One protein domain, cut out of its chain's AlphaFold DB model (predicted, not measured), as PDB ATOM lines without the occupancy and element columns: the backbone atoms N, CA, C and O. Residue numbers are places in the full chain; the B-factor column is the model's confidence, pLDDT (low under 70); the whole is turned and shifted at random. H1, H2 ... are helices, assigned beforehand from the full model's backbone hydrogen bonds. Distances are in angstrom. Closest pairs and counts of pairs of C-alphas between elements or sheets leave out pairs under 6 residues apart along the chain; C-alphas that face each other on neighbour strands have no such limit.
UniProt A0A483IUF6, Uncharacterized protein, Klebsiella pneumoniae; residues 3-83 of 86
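This is residues 3 to 83 of the 86 residues of an uncharacterized protein of Klebsiella pneumoniae (UniProt A0A483IUF6). One long helix, H4, is the spine of the domain; H1 packs across it at a steep angle, the short helix H2 meets it at residues 52 to 56, and H5 folds back on its residues 56 to 60 as a hairpin. H3 lies near H4, and the loop at residues 65 to 70, of which 65 belongs to H4, sticks out at one end. The printed part has 81 residues with five named helices, H1 to H5 in order, and no named strand: all helix. It is compact, with a radius of gyration of the C-alphas of 12.7 A, and elongated, spanning 39 by 24 by 18 A.

H4, residues 45 to 65, runs 30.6 A from C-alpha 45 at (-106.870, 17.270, 95.911) to C-alpha 65 at (-83.166, 2.234, 108.154). H1, residues 13 to 24, is 16.1 A long and begins at (-103.012, 6.611, 96.491). H2 is residues 27 to 30, 5.3 A; H3 is residues 32 to 37, 8.8 A. H5, residues 75 to 81, is 9.8 A long and ends with C-alpha 81 at (-90.989, 21.655, 99.339).

H4 is the hub, touching three helices. H1 touches it at a steep tilt of 53 degrees, the same way; the closest C-alphas, of Ala 17 and Val 51, are 5.0 A apart. H5 touches residues 56 to 60 of H4 alone, at a steep tilt of 42 degrees, opposite ways, with C-alphas of Leu 56 and Arg 75 closest at 7.1 A; the two form a helical hairpin. H2 touches residues 52 to 56 of H4 alone, closest at the C-alphas of Val 29 and Leu 56, 7.7 A. H1 and H5 are apart. In H1, H3, H4 and H5 every O i to N i+4 pair is within hydrogen-bond range; H2 is too short for one.

The C-alphas farthest apart, of Lys 9 and Asp 69, are 39.2 A apart. The printed part has no cut and no long link. Its mean pLDDT is 90.2, and no printed residue is under 70.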
ATOM      1  N   ALA A   3    -104.220   5.288  88.020       89.94
ATOM      2  CA  ALA A   3    -103.415   4.337  87.263       89.94
ATOM      3  C   ALA A   3    -102.013   4.235  87.877       89.94
ATOM      4  O   ALA A   3    -101.401   5.247  88.213       89.94
ATOM      5  N   SER A   4    -101.518   3.011  88.023       90.94
ATOM      6  CA  SER A   4    -100.129   2.723  88.375       90.94
ATOM      7  C   SER A   4     -99.185   3.271  87.300       90.94
ATOM      8  O   SER A   4     -99.417   3.037  86.113       90.94
ATOM      9  N   ILE A   5     -98.099   3.929  87.713       92.19
ATOM     10  CA  ILE A   5     -97.051   4.417  86.796       92.19
ATOM     11  C   ILE A   5     -96.162   3.283  86.281       92.19
ATOM     12  O   ILE A   5     -95.486   3.437  85.270       92.19
ATOM     13  N   ILE A   6     -96.160   2.140  86.974       90.31
ATOM     14  CA  ILE A   6     -95.355   0.968  86.608       90.31
ATOM     15  C   ILE A   6     -96.155   0.014  85.718       90.31
ATOM     16  O   ILE A   6     -95.647  -0.492  84.721       90.31
ATOM     17  N   THR A   7     -97.404  -0.271  86.091       90.56
ATOM     18  CA  THR A   7     -98.189  -1.359  85.477       90.56
ATOM     19  C   THR A   7     -99.376  -0.881  84.647       90.56
ATOM     20  O   THR A   7     -99.992  -1.694  83.958       90.56
ATOM     21  N   GLY A   8     -99.763   0.395  84.752       88.25
ATOM     22  CA  GLY A   8    -100.967   0.947  84.121       88.25
ATOM     23  C   GLY A   8    -102.293   0.435  84.702       88.25
ATOM     24  O   GLY A   8    -103.361   0.889  84.291       88.25
ATOM     25  N   LYS A   9    -102.263  -0.501  85.660       90.56
ATOM     26  CA  LYS A   9    -103.462  -1.036  86.319       90.56
ATOM     27  C   LYS A   9    -103.995  -0.065  87.367       90.56
ATOM     28  O   LYS A   9    -103.280   0.818  87.835       90.56
ATOM     29  N   SER A  10    -105.251  -0.261  87.762       90.94
ATOM     30  CA  SER A  10    -105.834   0.487  88.877       90.94
ATOM     31  C   SER A  10    -105.035   0.273  90.162       90.94
ATOM     32  O   SER A  10    -104.672  -0.856  90.493       90.94
ATOM     33  N   THR A  11    -104.781   1.362  90.881       93.75
ATOM     34  CA  THR A  11    -104.010   1.385  92.120       93.75
ATOM     35  C   THR A  11    -104.638   2.335  93.146       93.75
ATOM     36  O   THR A  11    -105.593   3.064  92.860       93.75
ATOM     37  N   THR A  12    -104.117   2.307  94.372       94.06
ATOM     38  CA  THR A  12    -104.526   3.201  95.466       94.06
ATOM     39  C   THR A  12    -103.542   4.367  95.610       94.06
ATOM     40  O   THR A  12    -102.387   4.232  95.205       94.06
ATOM     41  N   PRO A  13    -103.931   5.494  96.242       94.56
ATOM     42  CA  PRO A  13    -103.012   6.611  96.491       94.56
ATOM     43  C   PRO A  13    -101.735   6.182  97.235       94.56
ATOM     44  O   PRO A  13    -100.627   6.574  96.883       94.56
ATOM     45  N   THR A  14    -101.872   5.306  98.232       94.62
ATOM     46  CA  THR A  14    -100.739   4.765  98.997       94.62
ATOM     47  C   THR A  14     -99.811   3.910  98.137       94.62
ATOM     48  O   THR A  14     -98.595   3.956  98.312       94.62
ATOM     49  N   ALA A  15    -100.361   3.100  97.229       95.12
ATOM     50  CA  ALA A  15     -99.556   2.297  96.318       95.12
ATOM     51  C   ALA A  15     -98.849   3.183  95.282       95.12
ATOM     52  O   ALA A  15     -97.647   3.019  95.092       95.12
ATOM     53  N   LEU A  16     -99.529   4.197  94.737       95.69
ATOM     54  CA  LEU A  16     -98.899   5.201  93.877       95.69
ATOM     55  C   LEU A  16     -97.724   5.904  94.579       95.69
ATOM     56  O   LEU A  16     -96.669   6.060  93.976       95.69
ATOM     57  N   ALA A  17     -97.857   6.275  95.856       96.25
ATOM     58  CA  ALA A  17     -96.756   6.876  96.614       96.25
ATOM     59  C   ALA A  17     -95.517   5.965  96.682       96.25
ATOM     60  O   ALA A  17     -94.392   6.442  96.546       96.25
ATOM     61  N   LYS A  18     -95.708   4.647  96.848       96.19
ATOM     62  CA  LYS A  18     -94.602   3.675  96.819       96.19
ATOM     63  C   LYS A  18     -93.952   3.602  95.445       96.19
ATOM     64  O   LYS A  18     -92.731   3.565  95.367       96.19
ATOM     65  N   GLU A  19     -94.760   3.580  94.389       95.62
ATOM     66  CA  GLU A  19     -94.263   3.557  93.013       95.62
ATOM     67  C   GLU A  19     -93.437   4.815  92.717       95.62
ATOM     68  O   GLU A  19     -92.323   4.710  92.218       95.62
ATOM     69  N   LEU A  20     -93.923   5.991  93.119       95.38
ATOM     70  CA  LEU A  20     -93.212   7.254  92.940       95.38
ATOM     71  C   LEU A  20     -91.872   7.289  93.686       95.38
ATOM     72  O   LEU A  20     -90.862   7.647  93.086       95.38
ATOM     73  N   VAL A  21     -91.833   6.885  94.962       95.50
ATOM     74  CA  VAL A  21     -90.570   6.834  95.724       95.50
ATOM     75  C   VAL A  21     -89.618   5.787  95.146       95.50
ATOM     76  O   VAL A  21     -88.418   6.026  95.083       95.50
ATOM     77  N   PHE A  22     -90.129   4.643  94.685       94.81
ATOM     78  CA  PHE A  22     -89.307   3.619  94.042       94.81
ATOM     79  C   PHE A  22     -88.676   4.119  92.736       94.81
ATOM     80  O   PHE A  22     -87.510   3.843  92.473       94.81
ATOM     81  N   THR A  23     -89.433   4.856  91.920       93.81
ATOM     82  CA  THR A  23     -88.968   5.343  90.616       93.81
ATOM     83  C   THR A  23     -88.075   6.578  90.726       93.81
ATOM     84  O   THR A  23     -87.099   6.680  89.987       93.81
ATOM     85  N   TYR A  24     -88.401   7.517  91.618       93.56
ATOM     86  CA  TYR A  24     -87.777   8.845  91.654       93.56
ATOM     87  C   TYR A  24     -86.969   9.125  92.930       93.56
ATOM     88  O   TYR A  24     -86.234  10.109  92.977       93.56
ATOM     89  N   GLY A  25     -87.065   8.288  93.965       91.31
ATOM     90  CA  GLY A  25     -86.394   8.536  95.242       91.31
ATOM     91  C   GLY A  25     -86.839   9.857  95.874       91.31
ATOM     92  O   GLY A  25     -88.020  10.195  95.842       91.31
ATOM     93  N   GLU A  26     -85.895  10.619  96.432       89.88
ATOM     94  CA  GLU A  26     -86.170  11.937  97.026       89.88
ATOM     95  C   GLU A  26     -86.562  13.011  96.002       89.88
ATOM     96  O   GLU A  26     -87.230  13.968  96.375       89.88
ATOM     97  N   TYR A  27     -86.254  12.837  94.709       91.88
ATOM     98  CA  TYR A  27     -86.583  13.825  93.668       91.88
ATOM     99  C   TYR A  27     -88.086  14.135  93.588       91.88
ATOM    100  O   TYR A  27     -88.492  15.242  93.240       91.88
ATOM    101  N   VAL A  28     -88.933  13.171  93.960       93.81
ATOM    102  CA  VAL A  28     -90.389  13.361  93.998       93.81
ATOM    103  C   VAL A  28     -90.828  14.437  95.007       93.81
ATOM    104  O   VAL A  28     -91.923  14.979  94.883       93.81
ATOM    105  N   VAL A  29     -90.003  14.741  96.015       93.44
ATOM    106  CA  VAL A  29     -90.263  15.819  96.982       93.44
ATOM    107  C   VAL A  29     -90.106  17.174  96.299       93.44
ATOM    108  O   VAL A  29     -90.971  18.031  96.457       93.44
ATOM    109  N   SER A  30     -89.054  17.326  95.496       90.94
ATOM    110  CA  SER A  30     -88.703  18.567  94.803       90.94
ATOM    111  C   SER A  30     -89.613  18.884  93.621       90.94
ATOM    112  O   SER A  30     -89.893  20.049  93.352       90.94
ATOM    113  N   ASP A  31     -90.076  17.858  92.901       91.00
ATOM    114  CA  ASP A  31     -90.874  18.049  91.688       91.00
ATOM    115  C   ASP A  31     -91.994  17.010  91.541       91.00
ATOM    116  O   ASP A  31     -92.115  16.279  90.553       91.00
ATOM    117  N   PHE A  32     -92.855  16.959  92.561       92.38
ATOM    118  CA  PHE A  32     -94.017  16.071  92.587       92.38
ATOM    119  C   PHE A  32     -94.875  16.194  91.321       92.38
ATOM    120  O   PHE A  32     -95.326  15.186  90.775       92.38
ATOM    121  N   ASN A  33     -95.092  17.424  90.840       89.12
ATOM    122  CA  ASN A  33     -95.946  17.687  89.686       89.12
ATOM    123  C   ASN A  33     -95.352  17.119  88.393       89.12
ATOM    124  O   ASN A  33     -96.088  16.471  87.645       89.12
ATOM    125  N   ALA A  34     -94.051  17.285  88.131       88.50
ATOM    126  CA  ALA A  34     -93.437  16.653  86.964       88.50
ATOM    127  C   ALA A  34     -93.527  15.123  87.038       88.50
ATOM    128  O   ALA A  34     -93.845  14.477  86.033       88.50
ATOM    129  N   CYS A  35     -93.345  14.549  88.235       89.19
ATOM    130  CA  CYS A  35     -93.455  13.110  88.458       89.19
ATOM    131  C   CYS A  35     -94.858  12.548  88.184       89.19
ATOM    132  O   CYS A  35     -94.956  11.375  87.848       89.19
ATOM    133  N   ILE A  36     -95.939  13.329  88.298       87.56
ATOM    134  CA  ILE A  36     -97.307  12.855  87.995       87.56
ATOM    135  C   ILE A  36     -97.800  13.250  86.596       87.56
ATOM    136  O   ILE A  36     -98.502  12.464  85.953       87.56
ATOM    137  N   VAL A  37     -97.422  14.431  86.089       83.31
ATOM    138  CA  VAL A  37     -97.873  14.946  84.782       83.31
ATOM    139  C   VAL A  37     -97.337  14.084  83.642       83.31
ATOM    140  O   VAL A  37     -98.087  13.776  82.713       83.31
ATOM    141  N   GLY A  38     -96.086  13.617  83.741       78.06
ATOM    142  CA  GLY A  38     -95.491  12.714  82.749       78.06
ATOM    143  C   GLY A  38     -96.289  11.419  82.540       78.06
ATOM    144  O   GLY A  38     -96.310  10.880  81.435       78.06
ATOM    145  N   HIS A  39     -97.023  10.974  83.565       85.00
ATOM    146  CA  HIS A  39     -97.824   9.743  83.549       85.00
ATOM    147  C   HIS A  39     -99.323   9.972  83.331       85.00
ATOM    148  O   HIS A  39    -100.098   9.017  83.371       85.00
ATOM    149  N   LYS A  40     -99.755  11.219  83.084       83.75
ATOM    150  CA  LYS A  40    -101.167  11.587  82.850       83.75
ATOM    151  C   LYS A  40    -102.116  11.094  83.955       83.75
ATOM    152  O   LYS A  40    -103.264  10.738  83.682       83.75
ATOM    153  N   ILE A  41    -101.651  11.067  85.205       85.94
ATOM    154  CA  ILE A  41    -102.470  10.640  86.342       85.94
ATOM    155  C   ILE A  41    -103.395  11.782  86.755       85.94
ATOM    156  O   ILE A  41    -102.944  12.876  87.088       85.94
ATOM    157  N   ALA A  42    -104.696  11.505  86.795       84.62
ATOM    158  CA  ALA A  42    -105.676  12.393  87.402       84.62
ATOM    159  C   ALA A  42    -105.835  12.050  88.892       84.62
ATOM    160  O   ALA A  42    -106.279  10.950  89.228       84.62
ATOM    161  N   LEU A  43    -105.483  12.994  89.768       89.56
ATOM    162  CA  LEU A  43    -105.681  12.907  91.216       89.56
ATOM    163  C   LEU A  43    -106.630  14.013  91.677       89.56
ATOM    164  O   LEU A  43    -106.544  15.154  91.223       89.56
ATOM    165  N   THR A  44    -107.509  13.692  92.618       92.25
ATOM    166  CA  THR A  44    -108.235  14.701  93.398       92.25
ATOM    167  C   THR A  44    -107.300  15.373  94.406       92.25
ATOM    168  O   THR A  44    -106.286  14.796  94.797       92.25
ATOM    169  N   ALA A  45    -107.662  16.563  94.897       90.94
ATOM    170  CA  ALA A  45    -106.870  17.270  95.911       90.94
ATOM    171  C   ALA A  45    -106.590  16.398  97.153       90.94
ATOM    172  O   ALA A  45    -105.460  16.306  97.615       90.94
ATOM    173  N   ARG A  46    -107.602  15.655  97.620       92.62
ATOM    174  CA  ARG A  46    -107.450  14.727  98.749       92.62
ATOM    175  C   ARG A  46    -106.465  13.595  98.451       92.62
ATOM    176  O   ARG A  46    -105.711  13.192  99.329       92.62
ATOM    177  N   GLU A  47    -106.494  13.039  97.242       93.94
ATOM    178  CA  GLU A  47    -105.558  11.979  96.858       93.94
ATOM    179  C   GLU A  47    -104.132  12.514  96.747       93.94
ATOM    180  O   GLU A  47    -103.210  11.823  97.168       93.94
ATOM    181  N   VAL A  48    -103.954  13.747  96.262       93.75
ATOM    182  CA  VAL A  48    -102.653  14.429  96.248       93.75
ATOM    183  C   VAL A  48    -102.076  14.520  97.661       93.75
ATOM    184  O   VAL A  48    -100.942  14.092  97.870       93.75
ATOM    185  N   ASP A  49    -102.854  14.985  98.639       94.69
ATOM    186  CA  ASP A  49    -102.390  15.105 100.029       94.69
ATOM    187  C   ASP A  49    -101.986  13.747 100.619       94.69
ATOM    188  O   ASP A  49    -100.940  13.619 101.261       94.69
ATOM    189  N   ILE A  50    -102.778  12.699 100.348       95.50
ATOM    190  CA  ILE A  50    -102.472  11.330 100.784       95.50
ATOM    191  C   ILE A  50    -101.163  10.842 100.155       95.50
ATOM    192  O   ILE A  50    -100.320  10.281 100.859       95.50
ATOM    193  N   VAL A  51    -100.979  11.041  98.845       95.75
ATOM    194  CA  VAL A  51     -99.767  10.613  98.133       95.75
ATOM    195  C   VAL A  51     -98.545  11.331  98.702       95.75
ATOM    196  O   VAL A  51     -97.590  10.666  99.104       95.75
ATOM    197  N   LYS A  52     -98.590  12.666  98.808       96.06
ATOM    198  CA  LYS A  52     -97.490  13.478  99.346       96.06
ATOM    199  C   LYS A  52     -97.129  13.074 100.776       96.06
ATOM    200  O   LYS A  52     -95.960  12.843 101.076       96.06
ATOM    201  N   GLY A  53     -98.118  12.903 101.655       96.50
ATOM    202  CA  GLY A  53     -97.870  12.492 103.041       96.50
ATOM    203  C   GLY A  53     -97.232  11.101 103.145       96.50
ATOM    204  O   GLY A  53     -96.322  10.876 103.957       96.50
ATOM    205  N   HIS A  54     -97.663  10.161 102.298       97.12
ATOM    206  CA  HIS A  54     -97.069   8.828 102.241       97.12
ATOM    207  C   HIS A  54     -95.648   8.833 101.674       97.12
ATOM    208  O   HIS A  54     -94.812   8.113 102.217       97.12
ATOM    209  N   ILE A  55     -95.356   9.646 100.653       96.69
ATOM    210  CA  ILE A  55     -94.001   9.835 100.110       96.69
ATOM    211  C   ILE A  55     -93.026  10.197 101.234       96.69
ATOM    212  O   ILE A  55     -92.056   9.476 101.460       96.69
ATOM    213  N   LEU A  56     -93.333  11.255 101.994       96.06
ATOM    214  CA  LEU A  56     -92.459  11.727 103.072       96.06
ATOM    215  C   LEU A  56     -92.260  10.664 104.150       96.06
ATOM    216  O   LEU A  56     -91.155  10.452 104.637       96.06
ATOM    217  N   THR A  57     -93.329   9.943 104.492       95.94
ATOM    218  CA  THR A  57     -93.272   8.853 105.472       95.94
ATOM    219  C   THR A  57     -92.384   7.698 105.005       95.94
ATOM    220  O   THR A  57     -91.694   7.091 105.822       95.94
ATOM    221  N   ILE A  58     -92.403   7.366 103.712       95.12
ATOM    222  CA  ILE A  58     -91.553   6.312 103.151       95.12
ATOM    223  C   ILE A  58     -90.091   6.762 103.166       95.12
ATOM    224  O   ILE A  58     -89.247   6.003 103.635       95.12
ATOM    225  N   ILE A  59     -89.795   7.981 102.709       92.44
ATOM    226  CA  ILE A  59     -88.426   8.518 102.673       92.44
ATOM    227  C   ILE A  59     -87.841   8.595 104.086       92.44
ATOM    228  O   ILE A  59     -86.759   8.069 104.329       92.44
ATOM    229  N   GLU A  60     -88.589   9.142 105.045       91.56
ATOM    230  CA  GLU A  60     -88.151   9.245 106.439       91.56
ATOM    231  C   GLU A  60     -87.828   7.870 107.049       91.56
ATOM    232  O   GLU A  60     -86.828   7.704 107.753       91.56
ATOM    233  N   ARG A  61     -88.665   6.860 106.781       91.56
ATOM    234  CA  ARG A  61     -88.422   5.490 107.253       91.56
ATOM    235  C   ARG A  61     -87.195   4.879 106.588       91.56
ATOM    236  O   ARG A  61     -86.396   4.260 107.282       91.56
ATOM    237  N   SER A  62     -87.028   5.079 105.283       89.38
ATOM    238  CA  SER A  62     -85.849   4.617 104.549       89.38
ATOM    239  C   SER A  62     -84.569   5.250 105.100       89.38
ATOM    240  O   SER A  62     -83.619   4.527 105.379       89.38
ATOM    241  N   ALA A  63     -84.568   6.561 105.363       87.06
ATOM    242  CA  ALA A  63     -83.445   7.264 105.985       87.06
ATOM    243  C   ALA A  63     -83.073   6.671 107.354       87.06
ATOM    244  O   ALA A  63     -81.910   6.356 107.596       87.06
ATOM    245  N   LYS A  64     -84.069   6.418 108.217       86.75
ATOM    246  CA  LYS A  64     -83.864   5.764 109.524       86.75
ATOM    247  C   LYS A  64     -83.272   4.356 109.398       86.75
ATOM    248  O   LYS A  64     -82.452   3.967 110.221       86.75
ATOM    249  N   MET A  65     -83.669   3.595 108.379       87.94
ATOM    250  CA  MET A  65     -83.166   2.234 108.154       87.94
ATOM    251  C   MET A  65     -81.740   2.192 107.592       87.94
ATOM    252  O   MET A  65     -81.058   1.188 107.780       87.94
ATOM    253  N   MET A  66     -81.275   3.256 106.931       84.12
ATOM    254  CA  MET A  66     -79.909   3.331 106.398       84.12
ATOM    255  C   MET A  66     -78.841   3.538 107.482       84.12
ATOM    256  O   MET A  66     -77.658   3.419 107.175       84.12
ATOM    257  N   ASN A  67     -79.242   3.811 108.732       74.06
ATOM    258  CA  ASN A  67     -78.356   3.967 109.891       74.06
ATOM    259  C   ASN A  67     -77.151   4.888 109.605       74.06
ATOM    260  O   ASN A  67     -76.003   4.544 109.886       74.06
ATOM    261  N   CYS A  68     -77.424   6.030 108.969       70.31
ATOM    262  CA  CYS A  68     -76.411   7.004 108.595       70.31
ATOM    263  C   CYS A  68     -76.416   8.161 109.597       70.31
ATOM    264  O   CYS A  68     -77.315   8.996 109.576       70.31
ATOM    265  N   ASP A  69     -75.401   8.223 110.459       70.62
ATOM    266  CA  ASP A  69     -75.299   9.242 111.517       70.62
ATOM    267  C   ASP A  69     -75.103  10.668 110.971       70.62
ATOM    268  O   ASP A  69     -75.300  11.652 111.682       70.62
ATOM    269  N   THR A  70     -74.709  10.795 109.702       75.50
ATOM    270  CA  THR A  70     -74.389  12.070 109.050       75.50
ATOM    271  C   THR A  70     -75.490  12.591 108.130       75.50
ATOM    272  O   THR A  70     -75.430  13.753 107.729       75.50
ATOM    273  N   ILE A  71     -76.492  11.772 107.786       75.69
ATOM    274  CA  ILE A  71     -77.554  12.136 106.841       75.69
ATOM    275  C   ILE A  71     -78.901  12.073 107.559       75.69
ATOM    276  O   ILE A  71     -79.455  11.002 107.803       75.69
ATOM    277  N   THR A  72     -79.449  13.246 107.879       78.12
ATOM    278  CA  THR A  72     -80.749  13.389 108.541       78.12
ATOM    279  C   THR A  72     -81.800  13.925 107.577       78.12
ATOM    280  O   THR A  72     -81.639  15.012 107.024       78.12
ATOM    281  N   PHE A  73     -82.909  13.200 107.425       85.50
ATOM    282  CA  PHE A  73     -84.061  13.672 106.658       85.50
ATOM    283  C   PHE A  73     -84.810  14.774 107.425       85.50
ATOM    284  O   PHE A  73     -85.374  14.524 108.493       85.50
ATOM    285  N   ASN A  74     -84.832  15.993 106.876       90.25
ATOM    286  CA  ASN A  74     -85.586  17.109 107.446       90.25
ATOM    287  C   ASN A  74     -87.036  17.088 106.946       90.25
ATOM    288  O   ASN A  74     -87.357  17.597 105.869       90.25
ATOM    289  N   ARG A  75     -87.922  16.514 107.762       90.44
ATOM    290  CA  ARG A  75     -89.339  16.377 107.424       90.44
ATOM    291  C   ARG A  75     -90.044  17.720 107.220       90.44
ATOM    292  O   ARG A  75     -90.805  17.846 106.270       90.44
ATOM    293  N   GLU A  76     -89.795  18.711 108.072       91.69
ATOM    294  CA  GLU A  76     -90.473  20.013 107.989       91.69
ATOM    295  C   GLU A  76     -90.127  20.752 106.694       91.69
ATOM    296  O   GLU A  76     -90.992  21.356 106.057       91.69
ATOM    297  N   GLN A  77     -88.859  20.685 106.282       91.62
ATOM    298  CA  GLN A  77     -88.424  21.251 105.010       91.62
ATOM    299  C   GLN A  77     -89.076  20.520 103.832       91.62
ATOM    300  O   GLN A  77     -89.599  21.169 102.926       91.62
ATOM    301  N   ALA A  78     -89.112  19.187 103.874       92.19
ATOM    302  CA  ALA A  78     -89.707  18.381 102.816       92.19
ATOM    303  C   ALA A  78     -91.232  18.583 102.691       92.19
ATOM    304  O   ALA A  78     -91.764  18.553 101.583       92.19
ATOM    305  N   GLU A  79     -91.945  18.839 103.796       93.06
ATOM    306  CA  GLU A  79     -93.379  19.180 103.783       93.06
ATOM    307  C   GLU A  79     -93.661  20.498 103.050       93.06
ATOM    308  O   GLU A  79     -94.637  20.581 102.296       93.06
ATOM    309  N   LYS A  80     -92.790  21.498 103.214       91.94
ATOM    310  CA  LYS A  80     -92.882  22.766 102.477       91.94
ATOM    311  C   LYS A  80     -92.559  22.578 101.001       91.94
ATOM    312  O   LYS A  80     -93.301  23.048 100.145       91.94
ATOM    313  N   GLU A  81     -91.479  21.861 100.705       91.56
ATOM    314  CA  GLU A  81     -90.989  21.655  99.339       91.56
ATOM    315  C   GLU A  81     -91.996  20.884  98.479       91.56
ATOM    316  O   GLU A  81     -92.346  21.323  97.385       91.56
ATOM    317  N   ILE A  82     -92.578  19.810  99.022       90.94
ATOM    318  CA  ILE A  82     -93.614  19.049  98.320       90.94
ATOM    319  C   ILE A  82     -94.970  19.779  98.300       90.94
ATOM    320  O   ILE A  82     -95.918  19.319  97.661       90.94
ATOM    321  N   GLY A  83     -95.105  20.911  98.998       89.12
ATOM    322  CA  GLY A  83     -96.319  21.726  99.051       89.12
ATOM    323  C   GLY A  83     -97.468  21.073  99.825       89.12
ATOM    324  O   GLY A  83     -98.603  21.091  99.344       89.12
TER     325      GLY A  83